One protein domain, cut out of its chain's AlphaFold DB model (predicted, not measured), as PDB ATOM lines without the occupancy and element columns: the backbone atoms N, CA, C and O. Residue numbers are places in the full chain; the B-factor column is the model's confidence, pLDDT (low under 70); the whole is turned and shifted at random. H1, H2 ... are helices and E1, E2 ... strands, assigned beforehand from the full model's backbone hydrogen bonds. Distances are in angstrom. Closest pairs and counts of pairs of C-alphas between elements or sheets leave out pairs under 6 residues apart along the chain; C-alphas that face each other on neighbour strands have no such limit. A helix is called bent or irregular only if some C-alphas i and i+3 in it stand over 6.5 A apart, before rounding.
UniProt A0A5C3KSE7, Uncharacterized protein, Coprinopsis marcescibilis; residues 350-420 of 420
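This is residues 350 to 420 of the 420 residues of an uncharacterized protein of Coprinopsis marcescibilis (UniProt A0A5C3KSE7). A short two-strand ladder, E1 and E2, sits at one side of a small body, with helices H1 and H2 forming a corner at the other side; the long helix H3 starts right after E2 and runs away obliquely, its far end sticking out as an arm with residues 413 to 420. Between E1 and H1 the chain makes a long loop, residues 353 to 364, part of it through the middle of the body. The printed part has 71 residues with three named helices and two named strands, in the order E1, H1, H2, E2, H3; the two strands are antiparallel and the class is mostly helix. The whole is compact, with a radius of gyration of the C-alphas of 12.0 A and spans of 37 by 29 by 18 A.

E1, residues 350 to 352, and E2, residues 395 to 397, are antiparallel neighbours at 129 degrees, with N 350 and O 396 2.8 A apart, within hydrogen-bond range. Residues 351 to 352 of E1 also pair, antiparallel, with residues 361 to 362. The closest C-alphas of E1 and H3, residues 398 to 418, are those of Arg 350 and Lys 398, 5.8 A apart. Those of E1 and H1, residues 365 to 373, are Tyr 351 and Glu 365, 6.2 A apart. H1 and H2, residues 378 to 389, touch only at the corner, at a steep tilt of 53 degrees, opposite ways; their closest C-alphas are those of His 372 and Arg 378, 4.8 A apart. H3 is apart from H1 and from H2. Every O i to N i+4 pair is within hydrogen-bond range in H1, against 6 of 8 in H2 and 15 of 17 in H3.

E1 begins at C-alpha 350, (11.641, 29.384, -31.933), and is 6.2 A long; E2 is 7.1 A, H1 12.5 A and H2 17.6 A. H3 is 31.6 A long, ends at C-alpha 418, (39.295, 16.279, -28.584), and is irregular: C-alphas 399 and 402 are 7.4 A apart.

The C-alphas farthest apart, of Asp 366 and Leu 420, are 38.0 A apart. The link from E1 to H1 is long, and the other three are tight. The printed part has no cut, and no printed residue is under 70 in pLDDT.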
ATOM      1  N   ARG A 350      11.552  30.474 -30.966       97.38
ATOM      2  CA  ARG A 350      11.641  29.384 -31.933       97.38
ATOM      3  C   ARG A 350      12.178  28.138 -31.259       97.38
ATOM      4  O   ARG A 350      13.022  28.207 -30.371       97.38
ATOM      5  N   TYR A 351      11.689  27.003 -31.729       97.44
ATOM      6  CA  TYR A 351      12.173  25.690 -31.341       97.44
ATOM      7  C   TYR A 351      13.210  25.258 -32.370       97.44
ATOM      8  O   TYR A 351      12.908  25.213 -33.564       97.44
ATOM      9  N   VAL A 352      14.433  24.979 -31.936       98.19
ATOM     10  CA  VAL A 352      15.540  24.618 -32.829       98.19
ATOM     11  C   VAL A 352      15.901  23.152 -32.623       98.19
ATOM     12  O   VAL A 352      16.108  22.696 -31.497       98.19
ATOM     13  N   CYS A 353      16.001  22.396 -33.716       98.38
ATOM     14  CA  CYS A 353      16.561  21.052 -33.651       98.38
ATOM     15  C   CYS A 353      18.078  21.154 -33.432       98.38
ATOM     16  O   CYS A 353      18.806  21.518 -34.344       98.38
ATOM     17  N   LEU A 354      18.556  20.833 -32.229       98.06
ATOM     18  CA  LEU A 354      19.973  20.910 -31.845       98.06
ATOM     19  C   LEU A 354      20.894  19.851 -32.489       98.06
ATOM     20  O   LEU A 354      22.066  19.784 -32.139       98.06
ATOM     21  N   ALA A 355      20.396  19.031 -33.417       97.69
ATOM     22  CA  ALA A 355      21.238  18.130 -34.199       97.69
ATOM     23  C   ALA A 355      22.092  18.928 -35.193       97.69
ATOM     24  O   ALA A 355      21.556  19.752 -35.945       97.69
ATOM     25  N   VAL A 356      23.398  18.670 -35.225       96.81
ATOM     26  CA  VAL A 356      24.389  19.492 -35.939       96.81
ATOM     27  C   VAL A 356      24.165  19.469 -37.449       96.81
ATOM     28  O   VAL A 356      24.367  20.473 -38.132       96.81
ATOM     29  N   SER A 357      23.678  18.339 -37.961       96.06
ATOM     30  CA  SER A 357      23.343  18.137 -39.372       96.06
ATOM     31  C   SER A 357      22.030  18.802 -39.805       96.06
ATOM     32  O   SER A 357      21.807  18.973 -41.002       96.06
ATOM     33  N   CYS A 358      21.157  19.182 -38.867       97.06
ATOM     34  CA  CYS A 358      19.811  19.669 -39.166       97.06
ATOM     35  C   CYS A 358      19.659  21.159 -38.854       97.06
ATOM     36  O   CYS A 358      19.428  21.958 -39.761       97.06
ATOM     37  N   LEU A 359      19.793  21.548 -37.579       97.19
ATOM     38  CA  LEU A 359      19.645  22.934 -37.112       97.19
ATOM     39  C   LEU A 359      18.405  23.659 -37.680       97.19
ATOM     40  O   LEU A 359      18.445  24.873 -37.909       97.19
ATOM     41  N   GLU A 360      17.324  22.920 -37.951       97.62
ATOM     42  CA  GLU A 360      16.068  23.466 -38.464       97.62
ATOM     43  C   GLU A 360      15.308  24.216 -37.366       97.62
ATOM     44  O   GLU A 360      15.365  23.862 -36.184       97.62
ATOM     45  N   LYS A 361      14.577  25.259 -37.777       97.50
ATOM     46  CA  LYS A 361      13.794  26.128 -36.894       97.50
ATOM     47  C   LYS A 361      12.300  25.886 -37.070       97.50
ATOM     48  O   LYS A 361      11.767  25.955 -38.175       97.50
ATOM     49  N   PHE A 362      11.615  25.700 -35.955       97.19
ATOM     50  CA  PHE A 362      10.181  25.476 -35.868       97.19
ATOM     51  C   PHE A 362       9.535  26.610 -35.070       97.19
ATOM     52  O   PHE A 362      10.140  27.173 -34.158       97.19
ATOM     53  N   SER A 363       8.305  26.986 -35.423       95.69
ATOM     54  CA  SER A 363       7.528  27.951 -34.630       95.69
ATOM     55  C   SER A 363       6.902  27.315 -33.388       95.69
ATOM     56  O   SER A 363       6.663  28.010 -32.414       95.69
ATOM     57  N   ARG A 364       6.664  25.997 -33.415       95.44
ATOM     58  CA  ARG A 364       5.947  25.250 -32.374       95.44
ATOM     59  C   ARG A 364       6.707  24.005 -31.951       95.44
ATOM     60  O   ARG A 364       7.358  23.361 -32.781       95.44
ATOM     61  N   GLU A 365       6.529  23.610 -30.694       94.81
ATOM     62  CA  GLU A 365       7.111  22.380 -30.155       94.81
ATOM     63  C   GLU A 365       6.556  21.137 -30.875       94.81
ATOM     64  O   GLU A 365       7.307  20.236 -31.248       94.81
ATOM     65  N   ASP A 366       5.251  21.123 -31.170       94.94
ATOM     66  CA  ASP A 366       4.588  20.036 -31.903       94.94
ATOM     67  C   ASP A 366       5.228  19.778 -33.273       94.94
ATOM     68  O   ASP A 366       5.368  18.631 -33.704       94.94
ATOM     69  N   SER A 367       5.621  20.846 -33.972       96.19
ATOM     70  CA  SER A 367       6.267  20.757 -35.282       96.19
ATOM     71  C   SER A 367       7.655  20.125 -35.177       96.19
ATOM     72  O   SER A 367       7.985  19.265 -35.991       96.19
ATOM     73  N   MET A 368       8.423  20.471 -34.140       97.56
ATOM     74  CA  MET A 368       9.724  19.858 -33.850       97.56
ATOM     75  C   MET A 368       9.579  18.383 -33.428       97.56
ATOM     76  O   MET A 368      10.316  17.518 -33.899       97.56
ATOM     77  N   LYS A 369       8.585  18.049 -32.595       97.12
ATOM     78  CA  LYS A 369       8.297  16.653 -32.216       97.12
ATOM     79  C   LYS A 369       7.900  15.809 -33.430       97.12
ATOM     80  O   LYS A 369       8.382  14.689 -33.592       97.12
ATOM     81  N   ARG A 370       7.062  16.348 -34.325       97.38
ATOM     82  CA  ARG A 370       6.715  15.691 -35.599       97.38
ATOM     83  C   ARG A 370       7.928  15.524 -36.509       97.38
ATOM     84  O   ARG A 370       8.051  14.478 -37.136       97.38
ATOM     85  N   HIS A 371       8.828  16.506 -36.546       97.81
ATOM     86  CA  HIS A 371      10.105  16.390 -37.250       97.81
ATOM     87  C   HIS A 371      10.912  15.189 -36.750       97.81
ATOM     88  O   HIS A 371      11.257  14.325 -37.552       97.81
ATOM     89  N   HIS A 372      11.097  15.055 -35.435       97.75
ATOM     90  CA  HIS A 372      11.805  13.917 -34.833       97.75
ATOM     91  C   HIS A 372      11.133  12.557 -35.081       97.75
ATOM     92  O   HIS A 372      11.810  11.531 -35.109       97.75
ATOM     93  N   ASN A 373       9.813  12.527 -35.276       97.69
ATOM     94  CA  ASN A 373       9.084  11.292 -35.567       97.69
ATOM     95  C   ASN A 373       9.118  10.896 -37.054       97.69
ATOM     96  O   ASN A 373       8.851   9.740 -37.381       97.69
ATOM     97  N   ASN A 374       9.439  11.821 -37.962       97.25
ATOM     98  CA  ASN A 374       9.561  11.521 -39.387       97.25
ATOM     99  C   ASN A 374      10.868  10.774 -39.682       97.25
ATOM    100  O   ASN A 374      11.886  11.018 -39.042       97.25
ATOM    101  N   ASN A 375      10.894   9.942 -40.732       92.81
ATOM    102  CA  ASN A 375      12.097   9.185 -41.126       92.81
ATOM    103  C   ASN A 375      13.341  10.068 -41.330       92.81
ATOM    104  O   ASN A 375      14.451   9.626 -41.061       92.81
ATOM    105  N   ARG A 376      13.155  11.321 -41.769       93.31
ATOM    106  CA  ARG A 376      14.245  12.293 -41.948       93.31
ATOM    107  C   ARG A 376      14.769  12.877 -40.633       93.31
ATOM    108  O   ARG A 376      15.938  13.218 -40.572       93.31
ATOM    109  N   GLY A 377      13.926  13.006 -39.607       94.00
ATOM    110  CA  GLY A 377      14.305  13.597 -38.318       94.00
ATOM    111  C   GLY A 377      14.518  12.587 -37.193       94.00
ATOM    112  O   GLY A 377      15.046  12.951 -36.146       94.00
ATOM    113  N   ARG A 378      14.188  11.309 -37.409       96.19
ATOM    114  CA  ARG A 378      14.472  10.218 -36.469       96.19
ATOM    115  C   ARG A 378      15.942  10.150 -36.025       96.19
ATOM    116  O   ARG A 378      16.142  10.029 -34.817       96.19
ATOM    117  N   PRO A 379      16.959  10.267 -36.910       96.56
ATOM    118  CA  PRO A 379      18.355  10.283 -36.459       96.56
ATOM    119  C   PRO A 379      18.710  11.546 -35.664       96.56
ATOM    120  O   PRO A 379      19.588  11.505 -34.812       96.56
ATOM    121  N   HIS A 380      18.003  12.658 -35.882       96.69
ATOM    122  CA  HIS A 380      18.263  13.923 -35.190       96.69
ATOM    123  C   HIS A 380      17.756  13.919 -33.743       96.69
ATOM    124  O   HIS A 380      18.240  14.690 -32.919       96.69
ATOM    125  N   LYS A 381      16.788  13.052 -33.416       97.38
ATOM    126  CA  LYS A 381      16.165  13.005 -32.087       97.38
ATOM    127  C   LYS A 381      17.179  12.705 -30.979       97.38
ATOM    128  O   LYS A 381      17.175  13.380 -29.957       97.38
ATOM    129  N   THR A 382      18.038  11.707 -31.176       96.94
ATOM    130  CA  THR A 382      19.021  11.277 -30.167       96.94
ATOM    131  C   THR A 382      20.085  12.344 -29.925       96.94
ATOM    132  O   THR A 382      20.445  12.612 -28.780       96.94
ATOM    133  N   GLU A 383      20.559  12.985 -30.991       96.56
ATOM    134  CA  GLU A 383      21.522  14.082 -30.918       96.56
ATOM    135  C   GLU A 383      20.912  15.322 -30.251       96.56
ATOM    136  O   GLU A 383      21.518  15.910 -29.357       96.56
ATOM    137  N   HIS A 384      19.669  15.659 -30.605       97.38
ATOM    138  CA  HIS A 384      18.912  16.723 -29.955       97.38
ATOM    139  C   HIS A 384      18.751  16.473 -28.450       97.38
ATOM    140  O   HIS A 384      19.047  17.351 -27.645       97.38
ATOM    141  N   GLU A 385      18.308  15.276 -28.051       97.06
ATOM    142  CA  GLU A 385      18.148  14.921 -26.636       97.06
ATOM    143  C   GLU A 385      19.481  14.960 -25.880       97.06
ATOM    144  O   GLU A 385      19.513  15.394 -24.728       97.06
ATOM    145  N   ARG A 386      20.591  14.569 -26.521       96.12
ATOM    146  CA  ARG A 386      21.937  14.701 -25.946       96.12
ATOM    147  C   ARG A 386      22.288  16.167 -25.679       96.12
ATOM    148  O   ARG A 386      22.725  16.476 -24.576       96.12
ATOM    149  N   ALA A 387      22.055  17.059 -26.640       95.88
ATOM    150  CA  ALA A 387      22.305  18.492 -26.475       95.88
ATOM    151  C   ALA A 387      21.413  19.120 -25.384       95.88
ATOM    152  O   ALA A 387      21.884  19.922 -24.578       95.88
ATOM    153  N   VAL A 388      20.145  18.704 -25.286       96.56
ATOM    154  CA  VAL A 388      19.248  19.146 -24.203       96.56
ATOM    155  C   VAL A 388      19.738  18.660 -22.835       96.56
ATOM    156  O   VAL A 388      19.723  19.435 -21.881       96.56
ATOM    157  N   ARG A 389      20.234  17.417 -22.724       96.50
ATOM    158  CA  ARG A 389      20.843  16.899 -21.479       96.50
ATOM    159  C   ARG A 389      22.113  17.649 -21.075       96.50
ATOM    160  O   ARG A 389      22.407  17.719 -19.891       96.50
ATOM    161  N   GLN A 390      22.826  18.242 -22.030       95.25
ATOM    162  CA  GLN A 390      23.956  19.144 -21.765       95.25
ATOM    163  C   GLN A 390      23.513  20.541 -21.295       95.25
ATOM    164  O   GLN A 390      24.347  21.419 -21.106       95.25
ATOM    165  N   GLY A 391      22.207  20.769 -21.125       95.81
ATOM    166  CA  GLY A 391      21.652  22.041 -20.670       95.81
ATOM    167  C   GLY A 391      21.396  23.051 -21.789       95.81
ATOM    168  O   GLY A 391      20.989  24.179 -21.508       95.81
ATOM    169  N   ILE A 392      21.584  22.678 -23.061       96.25
ATOM    170  CA  ILE A 392      21.295  23.580 -24.179       96.25
ATOM    171  C   ILE A 392      19.776  23.684 -24.347       96.25
ATOM    172  O   ILE A 392      19.088  22.723 -24.705       96.25
ATOM    173  N   LYS A 393      19.235  24.879 -24.097       96.56
ATOM    174  CA  LYS A 393      17.810  25.169 -24.289       96.56
ATOM    175  C   LYS A 393      17.487  25.167 -25.784       96.56
ATOM    176  O   LYS A 393      18.088  25.898 -26.563       96.56
ATOM    177  N   HIS A 394      16.507  24.362 -26.183       96.88
ATOM    178  CA  HIS A 394      16.059  24.277 -27.577       96.88
ATOM    179  C   HIS A 394      14.985  25.323 -27.933       96.88
ATOM    180  O   HIS A 394      14.745  25.574 -29.114       96.88
ATOM    181  N   ARG A 395      14.334  25.926 -26.927       96.56
ATOM    182  CA  ARG A 395      13.416  27.066 -27.062       96.56
ATOM    183  C   ARG A 395      14.212  28.348 -26.857       96.56
ATOM    184  O   ARG A 395      14.680  28.598 -25.749       96.56
ATOM    185  N   VAL A 396      14.384  29.121 -27.924       96.94
ATOM    186  CA  VAL A 396      15.293  30.276 -27.949       96.94
ATOM    187  C   VAL A 396      14.582  31.502 -28.527       96.94
ATOM    188  O   VAL A 396      13.793  31.343 -29.469       96.94
ATOM    189  N   PRO A 397      14.820  32.716 -27.990       96.69
ATOM    190  CA  PRO A 397      14.293  33.951 -28.559       96.69
ATOM    191  C   PRO A 397      14.654  34.080 -30.038       96.69
ATOM    192  O   PRO A 397      15.765  33.746 -30.448       96.69
ATOM    193  N   LYS A 398      13.740  34.605 -30.858       96.06
ATOM    194  CA  LYS A 398      13.895  34.689 -32.321       96.06
ATOM    195  C   LYS A 398      15.199  35.379 -32.753       96.06
ATOM    196  O   LYS A 398      15.776  34.958 -33.752       96.06
ATOM    197  N   GLY A 399      15.669  36.380 -32.004       96.50
ATOM    198  CA  GLY A 399      16.929  37.091 -32.268       96.50
ATOM    199  C   GLY A 399      18.204  36.311 -31.921       96.50
ATOM    200  O   GLY A 399      19.255  36.603 -32.471       96.50
ATOM    201  N   GLN A 400      18.119  35.290 -31.064       97.69
ATOM    202  CA  GLN A 400      19.265  34.485 -30.608       97.69
ATOM    203  C   GLN A 400      19.386  33.142 -31.347       97.69
ATOM    204  O   GLN A 400      20.282  32.345 -31.072       97.69
ATOM    205  N   VAL A 401      18.484  32.856 -32.291       97.62
ATOM    206  CA  VAL A 401      18.451  31.568 -33.003       97.62
ATOM    207  C   VAL A 401      19.737  31.322 -33.786       97.62
ATOM    208  O   VAL A 401      20.256  30.208 -33.764       97.62
ATOM    209  N   ASP A 402      20.258  32.329 -34.483       97.88
ATOM    210  CA  ASP A 402      21.456  32.154 -35.308       97.88
ATOM    211  C   ASP A 402      22.728  32.038 -34.457       97.88
ATOM    212  O   ASP A 402      23.584  31.205 -34.762       97.88
ATOM    213  N   GLU A 403      22.798  32.758 -33.330       97.88
ATOM    214  CA  GLU A 403      23.864  32.599 -32.334       97.88
ATOM    215  C   GLU A 403      23.872  31.177 -31.758       97.88
ATOM    216  O   GLU A 403      24.911  30.517 -31.745       97.88
ATOM    217  N   LEU A 404      22.705  30.653 -31.361       97.81
ATOM    218  CA  LEU A 404      22.576  29.279 -30.873       97.81
ATOM    219  C   LEU A 404      23.095  28.270 -31.904       97.81
ATOM    220  O   LEU A 404      23.835  27.351 -31.555       97.81
ATOM    221  N   ARG A 405      22.717  28.427 -33.179       97.81
ATOM    222  CA  ARG A 405      23.153  27.518 -34.252       97.81
ATOM    223  C   ARG A 405      24.668  27.525 -34.398       97.81
ATOM    224  O   ARG A 405      25.254  26.460 -34.575       97.81
ATOM    225  N   GLU A 406      25.296  28.693 -34.306       97.56
ATOM    226  CA  GLU A 406      26.750  28.785 -34.379       97.56
ATOM    227  C   GLU A 406      27.428  28.179 -33.147       97.56
ATOM    228  O   GLU A 406      28.361  27.392 -33.296       97.56
ATOM    229  N   ARG A 407      26.898  28.422 -31.941       96.69
ATOM    230  CA  ARG A 407      27.397  27.795 -30.705       96.69
ATOM    231  C   ARG A 407      27.316  26.271 -30.763       96.69
ATOM    232  O   ARG A 407      28.276  25.602 -30.389       96.69
ATOM    233  N   VAL A 408      26.223  25.716 -31.295       96.81
ATOM    234  CA  VAL A 408      26.085  24.263 -31.490       96.81
ATOM    235  C   VAL A 408      27.150  23.742 -32.458       96.81
ATOM    236  O   VAL A 408      27.826  22.772 -32.125       96.81
ATOM    237  N   ARG A 409      27.380  24.405 -33.603       96.25
ATOM    238  CA  ARG A 409      28.440  24.006 -34.554       96.25
ATOM    239  C   ARG A 409      29.836  24.079 -33.942       96.25
ATOM    240  O   ARG A 409      30.656  23.191 -34.179       96.25
ATOM    241  N   GLN A 410      30.125  25.132 -33.181       95.88
ATOM    242  CA  GLN A 410      31.411  25.300 -32.507       95.88
ATOM    243  C   GLN A 410      31.638  24.212 -31.459       95.88
ATOM    244  O   GLN A 410      32.712  23.613 -31.442       95.88
ATOM    245  N   ALA A 411      30.621  23.885 -30.655       93.38
ATOM    246  CA  ALA A 411      30.693  22.795 -29.689       93.38
ATOM    247  C   ALA A 411      31.032  21.458 -30.369       93.38
ATOM    248  O   ALA A 411      31.902  20.728 -29.896       93.38
ATOM    249  N   THR A 412      30.438  21.172 -31.533       92.44
ATOM    250  CA  THR A 412      30.767  19.957 -32.299       92.44
ATOM    251  C   THR A 412      32.194  19.966 -32.826       92.44
ATOM    252  O   THR A 412      32.866  18.938 -32.778       92.44
ATOM    253  N   ARG A 413      32.679  21.114 -33.320       94.81
ATOM    254  CA  ARG A 413      34.069  21.250 -33.785       94.81
ATOM    255  C   ARG A 413      35.061  21.027 -32.647       94.81
ATOM    256  O   ARG A 413      36.075  20.375 -32.862       94.81
ATOM    257  N   MET A 414      34.767  21.545 -31.456       94.62
ATOM    258  CA  MET A 414      35.598  21.332 -30.269       94.62
ATOM    259  C   MET A 414      35.624  19.858 -29.869       94.62
ATOM    260  O   MET A 414      36.694  19.305 -29.654       94.62
ATOM    261  N   TRP A 415      34.468  19.194 -29.869       90.38
ATOM    262  CA  TRP A 415      34.385  17.763 -29.574       90.38
ATOM    263  C   TRP A 415      35.139  16.902 -30.589       90.38
ATOM    264  O   TRP A 415      35.830  15.968 -30.199       90.38
ATOM    265  N   ALA A 416      35.058  17.239 -31.879       91.94
ATOM    266  CA  ALA A 416      35.803  16.538 -32.921       91.94
ATOM    267  C   ALA A 416      37.324  16.688 -32.755       91.94
ATOM    268  O   ALA A 416      38.054  15.744 -33.031       91.94
ATOM    269  N   LYS A 417      37.798  17.847 -32.275       95.38
ATOM    270  CA  LYS A 417      39.223  18.078 -31.989       95.38
ATOM    271  C   LYS A 417      39.731  17.301 -30.778       95.38
ATOM    272  O   LYS A 417      40.895  16.952 -30.772       95.38
ATOM    273  N   CYS A 418      38.895  17.044 -29.772       94.25
ATOM    274  CA  CYS A 418      39.295  16.279 -28.584       94.25
ATOM    275  C   CYS A 418      39.342  14.757 -28.807       94.25
ATOM    276  O   CYS A 418      39.794  14.037 -27.924       94.25
ATOM    277  N   LEU A 419      38.811  14.263 -29.929       91.69
ATOM    278  CA  LEU A 419      38.811  12.838 -30.281       91.69
ATOM    279  C   LEU A 419      40.003  12.426 -31.156       91.69
ATOM    280  O   LEU A 419      40.220  11.228 -31.336       91.69
ATOM    281  N   LEU A 420      40.715  13.401 -31.725       88.62
ATOM    282  CA  LEU A 420      41.971  13.222 -32.453       88.62
ATOM    283  C   LEU A 420      43.133  13.432 -31.486       88.62
ATOM    284  O   LEU A 420      44.124  12.686 -31.624       88.62
TER     285      LEU A 420